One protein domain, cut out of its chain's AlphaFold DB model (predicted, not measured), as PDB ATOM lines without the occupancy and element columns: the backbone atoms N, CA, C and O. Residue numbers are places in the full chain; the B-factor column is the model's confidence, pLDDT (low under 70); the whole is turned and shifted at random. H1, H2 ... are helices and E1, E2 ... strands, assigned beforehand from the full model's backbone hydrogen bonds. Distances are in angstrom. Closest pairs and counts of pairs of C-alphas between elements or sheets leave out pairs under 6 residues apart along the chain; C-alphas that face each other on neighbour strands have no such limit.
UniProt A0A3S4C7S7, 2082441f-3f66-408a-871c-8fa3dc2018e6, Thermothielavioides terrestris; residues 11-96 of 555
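Overview. This is residues 11 to 96 of the 555 residues of the protein "2082441f-3f66-408a-871c-8fa3dc2018e6" of Thermothielavioides terrestris (UniProt A0A3S4C7S7). What shape? A twisted five-stranded sheet has helix H1 slanting over one face, giving two layers. What builds it? The 86 printed residues include E1 E2 E3 H1 E4 E5; the mixed sheet keeps that strand order. Mixed in class and compact, it has a radius of gyration of the C-alphas of 12.2 A and spans 33 by 24 by 23 A.

Along the chain. Where are strands? E1 is residues 11 to 16, E2 20 to 26, E3 33 to 39, E4 77 to 80, E5 86 to 90. Where is H1? It is residues 51 to 67, 24.8 A, from (594.076, 667.570, 691.960) to (618.506, 665.877, 687.896) at its C-alphas.

Arrangement. Which strands pair? E1, E2, E3 form a meander of successive antiparallel neighbours; N 23 and O 36 are 2.9 A apart. Parallel E3 and E4, with H1 between, form a strand-helix-strand unit with left-handed crossover; N 78 and O 35 are 2.9 A apart. Where is H1? Its height over the sheet is 8.7 A.

Size, cuts and confidence. Any cut? The printed part has none. Low confidence? Residues 42, 43 and 48, in the long E3 to H1 link, have pLDDT under 70.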
ATOM      1  N   PHE A  11     607.933 668.511 700.884       82.88
ATOM      2  CA  PHE A  11     607.295 669.707 700.350       82.88
ATOM      3  C   PHE A  11     607.129 670.760 701.451       82.88
ATOM      4  O   PHE A  11     606.584 670.456 702.513       82.88
ATOM      5  N   HIS A  12     607.594 671.983 701.195       78.38
ATOM      6  CA  HIS A  12     607.553 673.087 702.162       78.38
ATOM      7  C   HIS A  12     606.516 674.164 701.840       78.38
ATOM      8  O   HIS A  12     606.151 674.932 702.725       78.38
ATOM      9  N   GLY A  13     606.041 674.217 700.599       81.25
ATOM     10  CA  GLY A  13     605.140 675.252 700.115       81.25
ATOM     11  C   GLY A  13     605.367 675.525 698.636       81.25
ATOM     12  O   GLY A  13     606.179 674.872 697.973       81.25
ATOM     13  N   PHE A  14     604.644 676.509 698.125       79.44
ATOM     14  CA  PHE A  14     604.707 676.931 696.737       79.44
ATOM     15  C   PHE A  14     604.446 678.434 696.636       79.44
ATOM     16  O   PHE A  14     603.965 679.046 697.588       79.44
ATOM     17  N   SER A  15     604.761 679.011 695.483       83.00
ATOM     18  CA  SER A  15     604.337 680.352 695.085       83.00
ATOM     19  C   SER A  15     603.780 680.289 693.668       83.00
ATOM     20  O   SER A  15     604.183 679.426 692.882       83.00
ATOM     21  N   VAL A  16     602.833 681.164 693.337       80.75
ATOM     22  CA  VAL A  16     602.173 681.185 692.027       80.75
ATOM     23  C   VAL A  16     602.215 682.588 691.442       80.75
ATOM     24  O   VAL A  16     601.816 683.559 692.075       80.75
ATOM     25  N   MET A  17     602.673 682.673 690.199       80.56
ATOM     26  CA  MET A  17     602.647 683.860 689.349       80.56
ATOM     27  C   MET A  17     601.756 683.583 688.129       80.56
ATOM     28  O   MET A  17     601.394 682.436 687.861       80.56
ATOM     29  N   GLU A  18     601.419 684.611 687.347       79.06
ATOM     30  CA  GLU A  18     600.533 684.476 686.173       79.06
ATOM     31  C   GLU A  18     601.004 683.415 685.158       79.06
ATOM     32  O   GLU A  18     600.188 682.796 684.483       79.06
ATOM     33  N   THR A  19     602.317 683.185 685.048       83.31
ATOM     34  CA  THR A  19     602.919 682.277 684.054       83.31
ATOM     35  C   THR A  19     603.723 681.122 684.653       83.31
ATOM     36  O   THR A  19     603.973 680.137 683.957       83.31
ATOM     37  N   THR A  20     604.107 681.192 685.931       87.56
ATOM     38  CA  THR A  20     604.969 680.202 686.597       87.56
ATOM     39  C   THR A  20     604.474 679.841 687.993       87.56
ATOM     40  O   THR A  20     603.815 680.626 688.669       87.56
ATOM     41  N   GLN A  21     604.804 678.635 688.428       90.00
ATOM     42  CA  GLN A  21     604.643 678.141 689.787       90.00
ATOM     43  C   GLN A  21     606.030 677.766 690.312       90.00
ATOM     44  O   GLN A  21     606.774 677.076 689.618       90.00
ATOM     45  N   ASP A  22     606.357 678.179 691.531       90.81
ATOM     46  CA  ASP A  22     607.540 677.730 692.264       90.81
ATOM     47  C   ASP A  22     607.127 676.686 693.299       90.81
ATOM     48  O   ASP A  22     606.166 676.888 694.038       90.81
ATOM     49  N   VAL A  23     607.849 675.570 693.375       90.56
ATOM     50  CA  VAL A  23     607.607 674.477 694.329       90.56
ATOM     51  C   VAL A  23     608.850 674.300 695.198       90.56
ATOM     52  O   VAL A  23     609.922 673.971 694.686       90.56
ATOM     53  N   TYR A  24     608.722 674.494 696.511       89.75
ATOM     54  CA  TYR A  24     609.847 674.412 697.447       89.75
ATOM     55  C   TYR A  24     610.011 672.978 697.966       89.75
ATOM     56  O   TYR A  24     609.196 672.488 698.761       89.75
ATOM     57  N   LEU A  25     611.068 672.295 697.515       89.69
ATOM     58  CA  LEU A  25     611.358 670.899 697.855       89.69
ATOM     59  C   LEU A  25     612.672 670.771 698.627       89.69
ATOM     60  O   LEU A  25     613.678 671.352 698.236       89.69
ATOM     61  N   THR A  26     612.697 669.936 699.665       88.12
ATOM     62  CA  THR A  26     613.936 669.546 700.358       88.12
ATOM     63  C   THR A  26     614.245 668.076 700.114       88.12
ATOM     64  O   THR A  26     613.391 667.212 700.324       88.12
ATOM     65  N   ASP A  27     615.477 667.764 699.717       88.38
ATOM     66  CA  ASP A  27     615.984 666.389 699.712       88.38
ATOM     67  C   ASP A  27     616.407 665.976 701.135       88.38
ATOM     68  O   ASP A  27     617.357 666.558 701.662       88.38
ATOM     69  N   PRO A  28     615.789 664.967 701.777       83.81
ATOM     70  CA  PRO A  28     616.181 664.537 703.122       83.81
ATOM     71  C   PRO A  28     617.578 663.898 703.166       83.81
ATOM     72  O   PRO A  28     618.186 663.815 704.241       83.81
ATOM     73  N   ASP A  29     618.098 663.440 702.021       88.12
ATOM     74  CA  ASP A  29     619.419 662.826 701.959       88.12
ATOM     75  C   ASP A  29     620.529 663.883 702.020       88.12
ATOM     76  O   ASP A  29     621.312 663.881 702.967       88.12
ATOM     77  N   THR A  30     620.565 664.839 701.092       87.94
ATOM     78  CA  THR A  30     621.557 665.935 701.086       87.94
ATOM     79  C   THR A  30     621.202 667.117 701.993       87.94
ATOM     80  O   THR A  30     622.056 667.971 702.236       87.94
ATOM     81  N   ARG A  31     619.963 667.178 702.508       87.44
ATOM     82  CA  ARG A  31     619.377 668.319 703.243       87.44
ATOM     83  C   ARG A  31     619.399 669.633 702.433       87.44
ATOM     84  O   ARG A  31     619.434 670.716 703.010       87.44
ATOM     85  N   ARG A  32     619.396 669.549 701.095       86.62
ATOM     86  CA  ARG A  32     619.314 670.708 700.191       86.62
ATOM     87  C   ARG A  32     617.855 671.091 699.964       86.62
ATOM     88  O   ARG A  32     617.084 670.243 699.517       86.62
ATOM     89  N   ALA A  33     617.514 672.354 700.215       87.62
ATOM     90  CA  ALA A  33     616.316 672.971 699.656       87.62
ATOM     91  C   ALA A  33     616.595 673.366 698.196       87.62
ATOM     92  O   ALA A  33     617.673 673.881 697.896       87.62
ATOM     93  N   ILE A  34     615.648 673.090 697.302       91.06
ATOM     94  CA  ILE A  34     615.689 673.432 695.880       91.06
ATOM     95  C   ILE A  34     614.314 673.969 695.477       91.06
ATOM     96  O   ILE A  34     613.296 673.294 695.657       91.06
ATOM     97  N   THR A  35     614.289 675.164 694.893       92.94
ATOM     98  CA  THR A  35     613.092 675.726 694.254       92.94
ATOM     99  C   THR A  35     612.928 675.127 692.860       92.94
ATOM    100  O   THR A  35     613.831 675.220 692.030       92.94
ATOM    101  N   VAL A  36     611.786 674.504 692.577       93.94
ATOM    102  CA  VAL A  36     611.457 674.001 691.237       93.94
ATOM    103  C   VAL A  36     610.432 674.931 690.602       93.94
ATOM    104  O   VAL A  36     609.260 674.893 690.969       93.94
ATOM    105  N   THR A  37     610.873 675.750 689.652       93.56
ATOM    106  CA  THR A  37     610.005 676.621 688.853       93.56
ATOM    107  C   THR A  37     609.477 675.847 687.647       93.56
ATOM    108  O   THR A  37     610.251 675.233 686.912       93.56
ATOM    109  N   LEU A  38     608.171 675.883 687.404       91.38
ATOM    110  CA  LEU A  38     607.525 675.276 686.236       91.38
ATOM    111  C   LEU A  38     606.379 676.161 685.713       91.38
ATOM    112  O   LEU A  38     605.933 677.049 686.438       91.38
ATOM    113  N   PRO A  39     605.888 675.978 684.471       88.38
ATOM    114  CA  PRO A  39     604.787 676.786 683.950       88.38
ATOM    115  C   PRO A  39     603.521 676.596 684.787       88.38
ATOM    116  O   PRO A  39     603.163 675.461 685.105       88.38
ATOM    117  N   ASN A  40     602.840 677.692 685.124       82.12
ATOM    118  CA  ASN A  40     601.592 677.646 685.883       82.12
ATOM    119  C   ASN A  40     600.469 677.060 685.001       82.12
ATOM    120  O   ASN A  40     600.156 677.660 683.971       82.12
ATOM    121  N   PRO A  41     599.835 675.930 685.374       70.44
ATOM    122  CA  PRO A  41     598.732 675.363 684.597       70.44
ATOM    123  C   PRO A  41     597.430 676.183 684.677       70.44
ATOM    124  O   PRO A  41     596.589 676.056 683.790       70.44
ATOM    125  N   HIS A  42     597.256 677.024 685.703       69.12
ATOM    126  CA  HIS A  42     595.993 677.717 685.992       69.12
ATOM    127  C   HIS A  42     596.010 679.224 685.695       69.12
ATOM    128  O   HIS A  42     594.965 679.807 685.421       69.12
ATOM    129  N   GLY A  43     597.172 679.876 685.781       69.19
ATOM    130  CA  GLY A  43     597.306 681.341 685.721       69.19
ATOM    131  C   GLY A  43     596.886 682.085 687.001       69.19
ATOM    132  O   GLY A  43     597.024 683.301 687.079       69.19
ATOM    133  N   PHE A  44     596.403 681.365 688.017       71.38
ATOM    134  CA  PHE A  44     596.024 681.871 689.342       71.38
ATOM    135  C   PHE A  44     596.412 680.851 690.424       71.38
ATOM    136  O   PHE A  44     596.754 679.715 690.101       71.38
ATOM    137  N   GLU A  45     596.369 681.245 691.699       72.19
ATOM    138  CA  GLU A  45     596.659 680.363 692.836       72.19
ATOM    139  C   GLU A  45     595.503 679.361 693.069       72.19
ATOM    140  O   GLU A  45     594.391 679.783 693.409       72.19
ATOM    141  N   PRO A  46     595.707 678.046 692.859       71.69
ATOM    142  CA  PRO A  46     594.658 677.051 693.043       71.69
ATOM    143  C   PRO A  46     594.417 676.760 694.537       71.69
ATOM    144  O   PRO A  46     595.324 676.934 695.355       71.69
ATOM    145  N   PRO A  47     593.229 676.257 694.919       74.06
ATOM    146  CA  PRO A  47     592.999 675.747 696.269       74.06
ATOM    147  C   PRO A  47     594.002 674.644 696.633       74.06
ATOM    148  O   PRO A  47     594.280 673.774 695.812       74.06
ATOM    149  N   GLU A  48     594.466 674.616 697.887       67.25
ATOM    150  CA  GLU A  48     595.426 673.614 698.391       67.25
ATOM    151  C   GLU A  48     595.052 672.158 698.051       67.25
ATOM    152  O   GLU A  48     595.917 671.323 697.782       67.25
ATOM    153  N   ASP A  49     593.758 671.830 698.053       71.81
ATOM    154  CA  ASP A  49     593.299 670.468 697.800       71.81
ATOM    155  C   ASP A  49     593.159 670.080 696.319       71.81
ATOM    156  O   ASP A  49     592.829 668.920 696.039       71.81
ATOM    157  N   ASP A  50     593.444 670.993 695.388       79.81
ATOM    158  CA  ASP A  50     593.223 670.800 693.955       79.81
ATOM    159  C   ASP A  50     594.024 669.604 693.363       79.81
ATOM    160  O   ASP A  50     595.211 669.419 693.675       79.81
ATOM    161  N   PRO A  51     593.405 668.746 692.519       80.56
ATOM    162  CA  PRO A  51     594.076 667.570 691.960       80.56
ATOM    163  C   PRO A  51     595.175 667.894 690.939       80.56
ATOM    164  O   PRO A  51     596.187 667.190 690.896       80.56
ATOM    165  N   GLU A  52     594.989 668.925 690.111       79.12
ATOM    166  CA  GLU A  52     595.960 669.342 689.093       79.12
ATOM    167  C   GLU A  52     597.160 670.019 689.757       79.12
ATOM    168  O   GLU A  52     598.306 669.724 689.412       79.12
ATOM    169  N   TYR A  53     596.918 670.806 690.806       78.44
ATOM    170  CA  TYR A  53     597.952 671.321 691.702       78.44
ATOM    171  C   TYR A  53     598.801 670.199 692.332       78.44
ATOM    172  O   TYR A  53     600.033 670.214 692.230       78.44
ATOM    173  N   LYS A  54     598.172 669.174 692.928       82.38
ATOM    174  CA  LYS A  54     598.895 668.024 693.509       82.38
ATOM    175  C   LYS A  54     599.695 667.258 692.449       82.38
ATOM    176  O   LYS A  54     600.829 666.850 692.713       82.38
ATOM    177  N   ALA A  55     599.160 667.121 691.234       84.62
ATOM    178  CA  ALA A  55     599.881 666.543 690.098       84.62
ATOM    179  C   ALA A  55     601.064 667.421 689.630       84.62
ATOM    180  O   ALA A  55     602.119 666.884 689.285       84.62
ATOM    181  N   SER A  56     600.928 668.751 689.668       83.50
ATOM    182  CA  SER A  56     601.992 669.722 689.369       83.50
ATOM    183  C   SER A  56     603.176 669.568 690.333       83.50
ATOM    184  O   SER A  56     604.319 669.386 689.903       83.50
ATOM    185  N   VAL A  57     602.905 669.505 691.642       86.19
ATOM    186  CA  VAL A  57     603.935 669.277 692.673       86.19
ATOM    187  C   VAL A  57     604.597 667.898 692.519       86.19
ATOM    188  O   VAL A  57     605.822 667.787 692.617       86.19
ATOM    189  N   ALA A  58     603.832 666.849 692.205       87.12
ATOM    190  CA  ALA A  58     604.388 665.523 691.924       87.12
ATOM    191  C   ALA A  58     605.294 665.517 690.673       87.12
ATOM    192  O   ALA A  58     606.370 664.914 690.689       87.12
ATOM    193  N   LYS A  59     604.915 666.239 689.606       87.06
ATOM    194  CA  LYS A  59     605.740 666.433 688.398       87.06
ATOM    195  C   LYS A  59     607.039 667.175 688.723       87.06
ATOM    196  O   LYS A  59     608.099 666.755 688.254       87.06
ATOM    197  N   ALA A  60     606.978 668.222 689.545       89.81
ATOM    198  CA  ALA A  60     608.148 668.962 690.018       89.81
ATOM    199  C   ALA A  60     609.117 668.054 690.803       89.81
ATOM    200  O   ALA A  60     610.310 668.011 690.500       89.81
ATOM    201  N   ALA A  61     608.600 667.248 691.736       90.12
ATOM    202  CA  ALA A  61     609.390 666.287 692.506       90.12
ATOM    203  C   ALA A  61     610.019 665.189 691.627       90.12
ATOM    204  O   ALA A  61     611.204 664.880 691.770       90.12
ATOM    205  N   ALA A  62     609.271 664.638 690.667       89.12
ATOM    206  CA  ALA A  62     609.775 663.647 689.715       89.12
ATOM    207  C   ALA A  62     610.804 664.222 688.719       89.12
ATOM    208  O   ALA A  62     611.696 663.506 688.257       89.12
ATOM    209  N   ALA A  63     610.718 665.509 688.376       88.88
ATOM    210  CA  ALA A  63     611.748 666.191 687.599       88.88
ATOM    211  C   ALA A  63     613.012 666.435 688.431       88.88
ATOM    212  O   ALA A  63     614.096 666.051 687.992       88.88
ATOM    213  N   LEU A  64     612.885 666.955 689.656       90.50
ATOM    214  CA  LEU A  64     614.026 667.134 690.556       90.50
ATOM    215  C   LEU A  64     614.741 665.801 690.832       90.50
ATOM    216  O   LEU A  64     615.967 665.752 690.768       90.50
ATOM    217  N   ALA A  65     614.001 664.704 691.031       89.12
ATOM    218  CA  ALA A  65     614.559 663.357 691.202       89.12
ATOM    219  C   ALA A  65     615.514 662.935 690.072       89.12
ATOM    220  O   ALA A  65     616.501 662.256 690.341       89.12
ATOM    221  N   ARG A  66     615.223 663.321 688.821       89.25
ATOM    222  CA  ARG A  66     616.023 662.957 687.638       89.25
ATOM    223  C   ARG A  66     617.314 663.758 687.495       89.25
ATOM    224  O   ARG A  66     618.203 663.300 686.792       89.25
ATOM    225  N   HIS A  67     617.401 664.937 688.112       87.81
ATOM    226  CA  HIS A  67     618.506 665.877 687.896       87.81
ATOM    227  C   HIS A  67     619.355 666.137 689.146       87.81
ATOM    228  O   HIS A  67     620.503 666.546 689.012       87.81
ATOM    229  N   LEU A  68     618.826 665.887 690.352       87.50
ATOM    230  CA  LEU A  68     619.447 666.241 691.638       87.50
ATOM    231  C   LEU A  68     620.918 665.816 691.769       87.50
ATOM    232  O   LEU A  68     621.724 666.575 692.308       87.50
ATOM    233  N   ASP A  69     621.258 664.618 691.292       85.12
ATOM    234  CA  ASP A  69     622.597 664.040 691.436       85.12
ATOM    235  C   ASP A  69     623.637 664.689 690.503       85.12
ATOM    236  O   ASP A  69     624.833 664.616 690.801       85.12
ATOM    237  N   ASP A  70     623.183 665.346 689.431       87.56
ATOM    238  CA  ASP A  70     623.996 666.075 688.448       87.56
ATOM    239  C   ASP A  70     623.998 667.595 688.692       87.56
ATOM    240  O   ASP A  70     624.822 668.316 688.126       87.56
ATOM    241  N   LEU A  71     623.099 668.107 689.547       88.69
ATOM    242  CA  LEU A  71     623.081 669.525 689.906       88.69
ATOM    243  C   LEU A  71     624.377 669.920 690.635       88.69
ATOM    244  O   LEU A  71     624.771 669.234 691.588       88.69
ATOM    245  N   PRO A  72     624.994 671.071 690.294       87.12
ATOM    246  CA  PRO A  72     626.115 671.595 691.066       87.12
ATOM    247  C   PRO A  72     625.687 671.818 692.521       87.12
ATOM    248  O   PRO A  72     624.509 672.067 692.799       87.12
ATOM    249  N   VAL A  73     626.634 671.732 693.459       82.19
ATOM    250  CA  VAL A  73     626.370 671.883 694.906       82.19
ATOM    251  C   VAL A  73     625.705 673.236 695.204       82.19
ATOM    252  O   VAL A  73     624.772 673.309 696.005       82.19
ATOM    253  N   GLU A  74     626.094 674.257 694.442       84.50
ATOM    254  CA  GLU A  74     625.619 675.638 694.539       84.50
ATOM    255  C   GLU A  74     624.254 675.879 693.876       84.50
ATOM    256  O   GLU A  74     623.739 676.992 693.956       84.50
ATOM    257  N   ALA A  75     623.640 674.874 693.236       90.56
ATOM    258  CA  ALA A  75     622.276 675.022 692.732       90.56
ATOM    259  C   ALA A  75     621.282 675.191 693.889       90.56
ATOM    260  O   ALA A  75     621.242 674.370 694.813       90.56
ATOM    261  N   VAL A  76     620.467 676.236 693.776       89.88
ATOM    262  CA  VAL A  76     619.378 676.610 694.691       89.88
ATOM    263  C   VAL A  76     618.003 676.420 694.051       89.88
ATOM    264  O   VAL A  76     616.995 676.333 694.746       89.88
ATOM    265  N   GLY A  77     617.953 676.324 692.721       93.06
ATOM    266  CA  GLY A  77     616.716 676.124 691.985       93.06
ATOM    267  C   GLY A  77     616.929 675.543 690.593       93.06
ATOM    268  O   GLY A  77     618.044 675.542 690.066       93.06
ATOM    269  N   ILE A  78     615.848 675.056 689.997       94.81
ATOM    270  CA  ILE A  78     615.786 674.588 688.610       94.81
ATOM    271  C   ILE A  78     614.527 675.126 687.933       94.81
ATOM    272  O   ILE A  78     613.481 675.235 688.571       94.81
ATOM    273  N   VAL A  79     614.619 675.415 686.637       94.56
ATOM    274  CA  VAL A  79     613.477 675.821 685.811       94.56
ATOM    275  C   VAL A  79     613.140 674.700 684.840       94.56
ATOM    276  O   VAL A  79     614.020 674.185 684.145       94.56
ATOM    277  N   LEU A  80     611.866 674.326 684.791       92.38
ATOM    278  CA  LEU A  80     611.333 673.282 683.925       92.38
ATOM    279  C   LEU A  80     610.531 673.874 682.764       92.38
ATOM    280  O   LEU A  80     609.812 674.861 682.925       92.38
ATOM    281  N   GLY A  81     610.602 673.228 681.603       88.06
ATOM    282  CA  GLY A  81     609.740 673.509 680.461       88.06
ATOM    283  C   GLY A  81     608.354 672.879 680.614       88.06
ATOM    284  O   GLY A  81     608.089 672.080 681.520       88.06
ATOM    285  N   THR A  82     607.442 673.188 679.690       83.56
ATOM    286  CA  THR A  82     606.076 672.630 679.685       83.56
ATOM    287  C   THR A  82     606.078 671.097 679.635       83.56
ATOM    288  O   THR A  82     605.262 670.454 680.303       83.56
ATOM    289  N   ALA A  83     607.043 670.487 678.936       81.88
ATOM    290  CA  ALA A  83     607.202 669.033 678.876       81.88
ATOM    291  C   ALA A  83     607.816 668.423 680.157       81.88
ATOM    292  O   ALA A  83     607.823 667.203 680.310       81.88
ATOM    293  N   GLY A  84     608.268 669.237 681.120       80.00
ATOM    294  CA  GLY A  84     608.970 668.776 682.324       80.00
ATOM    295  C   GLY A  84     610.444 668.435 682.078       80.00
ATOM    296  O   GLY A  84     611.036 667.660 682.833       80.00
ATOM    297  N   ASP A  85     611.010 668.964 681.002       88.19
ATOM    298  CA  ASP A  85     612.430 669.021 680.673       88.19
ATOM    299  C   ASP A  85     613.141 670.124 681.475       88.19
ATOM    300  O   ASP A  85     612.533 671.135 681.818       88.19
ATOM    301  N   LEU A  86     614.423 669.927 681.801       92.62
ATOM    302  CA  LEU A  86     615.232 670.919 682.512       92.62
ATOM    303  C   LEU A  86     615.691 672.013 681.537       92.62
ATOM    304  O   LEU A  86     616.480 671.739 680.636       92.62
ATOM    305  N   VAL A  87     615.225 673.244 681.750       94.00
ATOM    306  CA  VAL A  87     615.556 674.416 680.922       94.00
ATOM    307  C   VAL A  87     616.777 675.152 681.467       94.00
ATOM    308  O   VAL A  87     617.660 675.537 680.702       94.00
ATOM    309  N   SER A  88     616.854 675.352 682.785       94.31
ATOM    310  CA  SER A  88     618.001 676.012 683.417       94.31
ATOM    311  C   SER A  88     618.173 675.630 684.888       94.31
ATOM    312  O   SER A  88     617.277 675.078 685.528       94.31
ATOM    313  N   VAL A  89     619.358 675.933 685.422       95.56
ATOM    314  CA  VAL A  89     619.718 675.763 686.833       95.56
ATOM    315  C   VAL A  89     620.054 677.136 687.405       95.56
ATOM    316  O   VAL A  89     620.832 677.880 686.811       95.56
ATOM    317  N   CYS A  90     619.485 677.463 688.562       91.19
ATOM    318  CA  CYS A  90     619.783 678.682 689.298       91.19
ATOM    319  C   CYS A  90     620.800 678.399 690.411       91.19
ATOM    320  O   CYS A  90     620.623 677.470 691.200       91.19
ATOM    321  N   THR A  91     621.840 679.230 690.493       89.75
ATOM    322  CA  THR A  91     622.864 679.215 691.552       89.75
ATOM    323  C   THR A  91     622.948 680.549 692.301       89.75
ATOM    324  O   THR A  91     623.944 680.802 692.974       89.75
ATOM    325  N   ASP A  92     621.960 681.438 692.139       84.94
ATOM    326  CA  ASP A  92     621.949 682.755 692.784       84.94
ATOM    327  C   ASP A  92     621.671 682.605 694.292       84.94
ATOM    328  O   ASP A  92     620.580 682.167 694.661       84.94
ATOM    329  N   PRO A  93     622.609 682.974 695.186       77.31
ATOM    330  CA  PRO A  93     622.394 682.921 696.629       77.31
ATOM    331  C   PRO A  93     621.142 683.654 697.125       77.31
ATOM    332  O   PRO A  93     620.608 683.252 698.157       77.31
ATOM    333  N   ALA A  94     620.679 684.690 696.417       77.56
ATOM    334  CA  ALA A  94     619.483 685.456 696.776       77.56
ATOM    335  C   ALA A  94     618.172 684.668 696.581       77.56
ATOM    336  O   ALA A  94     617.136 685.047 697.123       77.56
ATOM    337  N   LEU A  95     618.214 683.558 695.835       79.12
ATOM    338  CA  LEU A  95     617.082 682.657 695.587       79.12
ATOM    339  C   LEU A  95     617.190 681.336 696.380       79.12
ATOM    340  O   LEU A  95     616.418 680.405 696.144       79.12
ATOM    341  N   ASP A  96     618.131 681.236 697.332       79.62
ATOM    342  CA  ASP A  96     618.282 680.073 698.218       79.62
ATOM    343  C   ASP A  96     617.176 680.043 699.288       79.62
ATOM    344  O   ASP A  96     617.256 680.721 700.313       79.62
TER     345      ASP A  96